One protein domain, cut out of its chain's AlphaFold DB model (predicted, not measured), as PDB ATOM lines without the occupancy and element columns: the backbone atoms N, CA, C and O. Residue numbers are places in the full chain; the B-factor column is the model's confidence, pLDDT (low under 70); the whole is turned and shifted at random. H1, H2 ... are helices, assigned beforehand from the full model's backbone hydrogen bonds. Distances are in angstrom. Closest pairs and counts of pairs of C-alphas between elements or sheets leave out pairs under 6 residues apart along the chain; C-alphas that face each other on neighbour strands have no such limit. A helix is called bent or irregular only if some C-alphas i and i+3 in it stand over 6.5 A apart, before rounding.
ATOM      1  N   ARG A  21     254.388 218.292 167.478       68.69
ATOM      2  CA  ARG A  21     253.810 217.090 168.082       68.69
ATOM      3  C   ARG A  21     254.664 215.851 167.817       68.69
ATOM      4  O   ARG A  21     254.943 215.123 168.753       68.69
ATOM      5  N   GLU A  22     255.108 215.642 166.583       74.25
ATOM      6  CA  GLU A  22     255.960 214.508 166.200       74.25
ATOM      7  C   GLU A  22     257.340 214.570 166.864       74.25
ATOM      8  O   GLU A  22     257.769 213.588 167.456       74.25
ATOM      9  N   ALA A  23     258.008 215.728 166.850       75.75
ATOM     10  CA  ALA A  23     259.312 215.881 167.510       75.75
ATOM     11  C   ALA A  23     259.227 215.681 169.036       75.75
ATOM     12  O   ALA A  23     260.156 215.182 169.670       75.75
ATOM     13  N   PHE A  24     258.098 216.064 169.634       73.44
ATOM     14  CA  PHE A  24     257.838 215.830 171.048       73.44
ATOM     15  C   PHE A  24     257.562 214.354 171.342       73.44
ATOM     16  O   PHE A  24     258.093 213.838 172.320       73.44
ATOM     17  N   LEU A  25     256.788 213.670 170.492       76.44
ATOM     18  CA  LEU A  25     256.538 212.235 170.629       76.44
ATOM     19  C   LEU A  25     257.838 211.437 170.630       76.44
ATOM     20  O   LEU A  25     257.996 210.592 171.494       76.44
ATOM     21  N   GLU A  26     258.785 211.745 169.746       80.06
ATOM     22  CA  GLU A  26     260.086 211.056 169.723       80.06
ATOM     23  C   GLU A  26     260.899 211.281 170.997       80.06
ATOM     24  O   GLU A  26     261.536 210.368 171.514       80.06
ATOM     25  N   ARG A  27     260.864 212.500 171.544       76.81
ATOM     26  CA  ARG A  27     261.525 212.793 172.819       76.81
ATOM     27  C   ARG A  27     260.843 212.061 173.976       76.81
ATOM     28  O   ARG A  27     261.526 211.602 174.883       76.81
ATOM     29  N   MET A  28     259.512 211.976 173.953       77.69
ATOM     30  CA  MET A  28     258.747 211.214 174.937       77.69
ATOM     31  C   MET A  28     259.021 209.720 174.821       77.69
ATOM     32  O   MET A  28     259.136 209.076 175.849       77.69
ATOM     33  N   ASP A  29     259.183 209.196 173.609       79.69
ATOM     34  CA  ASP A  29     259.520 207.795 173.346       79.69
ATOM     35  C   ASP A  29     260.848 207.385 173.986       79.69
ATOM     36  O   ASP A  29     260.969 206.297 174.534       79.69
ATOM     37  N   ALA A  30     261.811 208.308 174.028       80.69
ATOM     38  CA  ALA A  30     263.089 208.093 174.701       80.69
ATOM     39  C   ALA A  30     263.013 208.140 176.243       80.69
ATOM     40  O   ALA A  30     263.934 207.675 176.909       80.69
ATOM     41  N   ILE A  31     261.972 208.751 176.820       82.44
ATOM     42  CA  ILE A  31     261.866 209.000 178.271       82.44
ATOM     43  C   ILE A  31     260.827 208.083 178.922       82.44
ATOM     44  O   ILE A  31     260.985 207.678 180.073       82.44
ATOM     45  N   VAL A  32     259.741 207.794 178.212       80.00
ATOM     46  CA  VAL A  32     258.597 207.046 178.719       80.00
ATOM     47  C   VAL A  32     258.707 205.593 178.267       80.00
ATOM     48  O   VAL A  32     258.605 205.327 177.072       80.00
ATOM     49  N   PRO A  33     258.847 204.635 179.201       86.06
ATOM     50  CA  PRO A  33     258.768 203.218 178.878       86.06
ATOM     51  C   PRO A  33     257.310 202.851 178.574       86.06
ATOM     52  O   PRO A  33     256.539 202.506 179.474       86.06
ATOM     53  N   TRP A  34     256.914 202.968 177.302       81.25
ATOM     54  CA  TRP A  34     255.529 202.763 176.868       81.25
ATOM     55  C   TRP A  34     254.983 201.395 177.255       81.25
ATOM     56  O   TRP A  34     253.851 201.333 177.720       81.25
ATOM     57  N   ASP A  35     255.780 200.333 177.145       81.25
ATOM     58  CA  ASP A  35     255.349 198.971 177.478       81.25
ATOM     59  C   ASP A  35     254.867 198.860 178.929       81.25
ATOM     60  O   ASP A  35     253.788 198.337 179.202       81.25
ATOM     61  N   SER A  36     255.620 199.438 179.870       84.56
ATOM     62  CA  SER A  36     255.244 199.445 181.288       84.56
ATOM     63  C   SER A  36     254.001 200.293 181.551       84.56
ATOM     64  O   SER A  36     253.183 199.955 182.401       84.56
ATOM     65  N   TRP A  37     253.832 201.396 180.820       83.56
ATOM     66  CA  TRP A  37     252.674 202.275 180.972       83.56
ATOM     67  C   TRP A  37     251.408 201.653 180.388       83.56
ATOM     68  O   TRP A  37     250.343 201.741 180.994       83.56
ATOM     69  N   ILE A  38     251.521 200.997 179.235       82.12
ATOM     70  CA  ILE A  38     250.418 200.268 178.613       82.12
ATOM     71  C   ILE A  38     249.996 199.118 179.524       82.12
ATOM     72  O   ILE A  38     248.806 199.000 179.777       82.12
ATOM     73  N   ALA A  39     250.935 198.365 180.107       84.06
ATOM     74  CA  ALA A  39     250.631 197.288 181.053       84.06
ATOM     75  C   ALA A  39     249.903 197.769 182.326       84.06
ATOM     76  O   ALA A  39     249.145 197.015 182.930       84.06
ATOM     77  N   LEU A  40     250.095 199.028 182.740       83.38
ATOM     78  CA  LEU A  40     249.344 199.632 183.850       83.38
ATOM     79  C   LEU A  40     247.948 200.110 183.430       83.38
ATOM     80  O   LEU A  40     247.008 200.085 184.226       83.38
ATOM     81  N   VAL A  41     247.808 200.572 182.187       79.38
ATOM     82  CA  VAL A  41     246.545 201.090 181.651       79.38
ATOM     83  C   VAL A  41     245.642 199.958 181.166       79.38
ATOM     84  O   VAL A  41     244.428 200.058 181.306       79.38
ATOM     85  N   GLU A  42     246.210 198.875 180.643       76.62
ATOM     86  CA  GLU A  42     245.512 197.722 180.070       76.62
ATOM     87  C   GLU A  42     244.476 197.102 181.027       76.62
ATOM     88  O   GLU A  42     243.331 196.946 180.602       76.62
ATOM     89  N   PRO A  43     244.761 196.865 182.324       78.88
ATOM     90  CA  PRO A  43     243.759 196.366 183.270       78.88
ATOM     91  C   PRO A  43     242.599 197.342 183.506       78.88
ATOM     92  O   PRO A  43     241.481 196.928 183.804       78.88
ATOM     93  N   SER A  44     242.859 198.646 183.373       73.31
ATOM     94  CA  SER A  44     241.836 199.697 183.471       73.31
ATOM     95  C   SER A  44     241.081 199.890 182.150       73.31
ATOM     96  O   SER A  44     240.012 200.505 182.118       73.31
ATOM     97  N   TYR A  45     241.634 199.383 181.046       69.81
ATOM     98  CA  TYR A  45     241.109 199.540 179.702       69.81
ATOM     99  C   TYR A  45     240.191 198.372 179.366       69.81
ATOM    100  O   TYR A  45     240.593 197.356 178.804       69.81
ATOM    101  N   HIS A  46     238.912 198.518 179.705       62.91
ATOM    102  CA  HIS A  46     237.914 197.524 179.343       62.91
ATOM    103  C   HIS A  46     237.842 197.382 177.806       62.91
ATOM    104  O   HIS A  46     237.428 198.288 177.075       62.91
ATOM    105  N   GLY A  56     243.856 201.339 169.931       74.88
ATOM    106  CA  GLY A  56     244.633 200.605 170.935       74.88
ATOM    107  C   GLY A  56     245.006 201.504 172.116       74.88
ATOM    108  O   GLY A  56     245.243 202.702 171.915       74.88
ATOM    109  N   ALA A  57     245.031 200.947 173.332       76.38
ATOM    110  CA  ALA A  57     245.272 201.695 174.575       76.38
ATOM    111  C   ALA A  57     246.503 202.613 174.465       76.38
ATOM    112  O   ALA A  57     246.467 203.778 174.853       76.38
ATOM    113  N   GLU A  58     247.541 202.125 173.795       78.31
ATOM    114  CA  GLU A  58     248.754 202.845 173.424       78.31
ATOM    115  C   GLU A  58     248.508 204.105 172.566       78.31
ATOM    116  O   GLU A  58     249.032 205.183 172.851       78.31
ATOM    117  N   THR A  59     247.676 204.013 171.522       80.44
ATOM    118  CA  THR A  59     247.346 205.158 170.652       80.44
ATOM    119  C   THR A  59     246.548 206.213 171.411       80.44
ATOM    120  O   THR A  59     246.803 207.410 171.257       80.44
ATOM    121  N   MET A  60     245.594 205.783 172.243       82.50
ATOM    122  CA  MET A  60     244.843 206.693 173.109       82.50
ATOM    123  C   MET A  60     245.779 207.390 174.092       82.50
ATOM    124  O   MET A  60     245.745 208.614 174.188       82.50
ATOM    125  N   LEU A  61     246.661 206.640 174.754       81.94
ATOM    126  CA  LEU A  61     247.625 207.176 175.708       81.94
ATOM    127  C   LEU A  61     248.520 208.242 175.059       81.94
ATOM    128  O   LEU A  61     248.619 209.357 175.571       81.94
ATOM    129  N   ARG A  62     249.080 207.959 173.876       82.31
ATOM    130  CA  ARG A  62     249.883 208.934 173.116       82.31
ATOM    131  C   ARG A  62     249.099 210.193 172.754       82.31
ATOM    132  O   ARG A  62     249.622 211.303 172.865       82.31
ATOM    133  N   MET A  63     247.836 210.048 172.353       82.56
ATOM    134  CA  MET A  63     246.966 211.193 172.067       82.56
ATOM    135  C   MET A  63     246.655 212.016 173.319       82.56
ATOM    136  O   MET A  63     246.733 213.244 173.262       82.56
ATOM    137  N   TYR A  64     246.341 211.369 174.443       83.00
ATOM    138  CA  TYR A  64     246.056 212.047 175.707       83.00
ATOM    139  C   TYR A  64     247.273 212.797 176.237       83.00
ATOM    140  O   TYR A  64     247.143 213.969 176.586       83.00
ATOM    141  N   LEU A  65     248.459 212.181 176.235       79.69
ATOM    142  CA  LEU A  65     249.688 212.859 176.650       79.69
ATOM    143  C   LEU A  65     249.948 214.113 175.811       79.69
ATOM    144  O   LEU A  65     250.207 215.180 176.368       79.69
ATOM    145  N   LEU A  66     249.792 214.025 174.487       79.50
ATOM    146  CA  LEU A  66     249.877 215.198 173.621       79.50
ATOM    147  C   LEU A  66     248.835 216.260 173.994       79.50
ATOM    148  O   LEU A  66     249.177 217.431 174.134       79.50
ATOM    149  N   GLN A  67     247.570 215.888 174.177       79.62
ATOM    150  CA  GLN A  67     246.511 216.843 174.515       79.62
ATOM    151  C   GLN A  67     246.742 217.532 175.866       79.62
ATOM    152  O   GLN A  67     246.618 218.756 175.947       79.62
ATOM    153  N   VAL A  68     247.111 216.780 176.906       81.69
ATOM    154  CA  VAL A  68     247.383 217.312 178.249       81.69
ATOM    155  C   VAL A  68     248.579 218.255 178.204       81.69
ATOM    156  O   VAL A  68     248.476 219.388 178.666       81.69
ATOM    157  N   MET A  69     249.680 217.845 177.574       71.38
ATOM    158  CA  MET A  69     250.888 218.665 177.482       71.38
ATOM    159  C   MET A  69     250.649 219.945 176.679       71.38
ATOM    160  O   MET A  69     250.986 221.032 177.141       71.38
ATOM    161  N   PHE A  70     249.977 219.874 175.525       68.50
ATOM    162  CA  PHE A  70     249.601 221.081 174.777       68.50
ATOM    163  C   PHE A  70     248.609 221.960 175.551       68.50
ATOM    164  O   PHE A  70     248.689 223.186 175.477       68.50
ATOM    165  N   GLY A  71     247.703 221.362 176.327       71.12
ATOM    166  CA  GLY A  71     246.789 222.076 177.216       71.12
ATOM    167  C   GLY A  71     247.487 222.781 178.386       71.12
ATOM    168  O   GLY A  71     247.003 223.822 178.837       71.12
ATOM    169  N   LEU A  72     248.620 222.254 178.862       64.31
ATOM    170  CA  LEU A  72     249.494 222.916 179.838       64.31
ATOM    171  C   LEU A  72     250.275 224.063 179.185       64.31
ATOM    172  O   LEU A  72     250.266 225.180 179.695       64.31
ATOM    173  N   LEU A  73     250.841 223.829 177.998       62.28
ATOM    174  CA  LEU A  73     251.588 224.834 177.229       62.28
ATOM    175  C   LEU A  73     250.724 226.024 176.787       62.28
ATOM    176  O   LEU A  73     251.235 227.128 176.617       62.28
ATOM    177  N   ARG A  74     249.412 225.816 176.613       58.56
ATOM    178  CA  ARG A  74     248.456 226.883 176.276       58.56
ATOM    179  C   ARG A  74     248.000 227.698 177.492       58.56
ATOM    180  O   ARG A  74     247.471 228.787 177.300       58.56
ATOM    181  N   ARG A  75     248.164 227.181 178.719       58.47
ATOM    182  CA  ARG A  75     247.702 227.824 179.964       58.47
ATOM    183  C   ARG A  75     248.815 228.430 180.820       58.47
ATOM    184  O   ARG A  75     248.513 229.310 181.615       58.47
ATOM    185  N   GLY A  76     250.073 228.015 180.668       56.09
ATOM    186  CA  GLY A  76     251.173 228.545 181.473       56.09
ATOM    187  C   GLY A  76     252.510 228.536 180.737       56.09
ATOM    188  O   GLY A  76     252.948 227.501 180.252       56.09
ATOM    189  N   ASN A  77     253.139 229.713 180.684       49.97
ATOM    190  CA  ASN A  77     254.563 229.976 180.446       49.97
ATOM    191  C   ASN A  77     255.310 229.075 179.437       49.97
ATOM    192  O   ASN A  77     255.875 228.029 179.762       49.97
TER     193      ASN A  77
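AT A GLANCE: This is residues 21 to 46 and 56 to 77 of the 93 residues of an uncharacterized protein of Coriobacteriaceae bacterium (UniProt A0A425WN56). One long helix, H3, makes the long axis, with H2 set crosswise at its first end and the short H1 beginning near the middle of H3, with Arg 21 by Leu 66, and running from there towards the link to H2; the far end of H3 and the tail after it, residues 71 to 77, stick out free. The printed part has 48 residues with three named helices, H1, H2 and H3 in that order, and no named strand; the class is all helix. It is only just loose, close to compact, with a radius of gyration of the C-alphas of 11.9 A, and elongated, spanning 35 by 22 by 14 A.

IN THESE COORDINATES: H1, residues 21 to 29, begins at C-alpha 21 at (253.810, 217.090, 168.082) and is 12.1 A long from first to last C-alpha. H2, residues 34 to 44, is 15.5 A long; it is neither bent nor irregular, but only just: C-alphas 40 and 43 are 6.5 A apart. H3, residues 57 to 73, runs 24.1 A from C-alpha 57 at (245.272, 201.695, 174.575) to C-alpha 73 at (251.588, 224.834, 177.229).

HOW THE PARTS SIT: H1 and H2 meet only through their tight link of 4 residues. H1 and H3 only just touch, with 3 pairs of C-alphas within 8 A; H3 does so with residues 62 to 66 alone. Their closest C-alphas, of Arg 21 and Leu 66, are 7.1 A apart, and they run opposite ways at a steep tilt of 65 degrees. H2 touches H3, which does so with residues 57 to 61 alone; the closest C-alphas, of Ile 38 and Glu 58, are 6.0 A apart. Their lines are about perpendicular, at 76 degrees. Each O i to N i+4 pair is within hydrogen-bond range in H1 and H3, and 5 of 7 are in H2.

THE WHOLE: The two C-alphas farthest apart, of His 46 and Asn 77, are 36.5 A apart. Residues 47 to 55 are not printed, and C-alphas 46 and 56 are 11.2 A apart across this cut. The mean pLDDT of the printed part is 75.8; residue 21, residues 45 to 46, residue 70 and residues 72 to 77 are under 70.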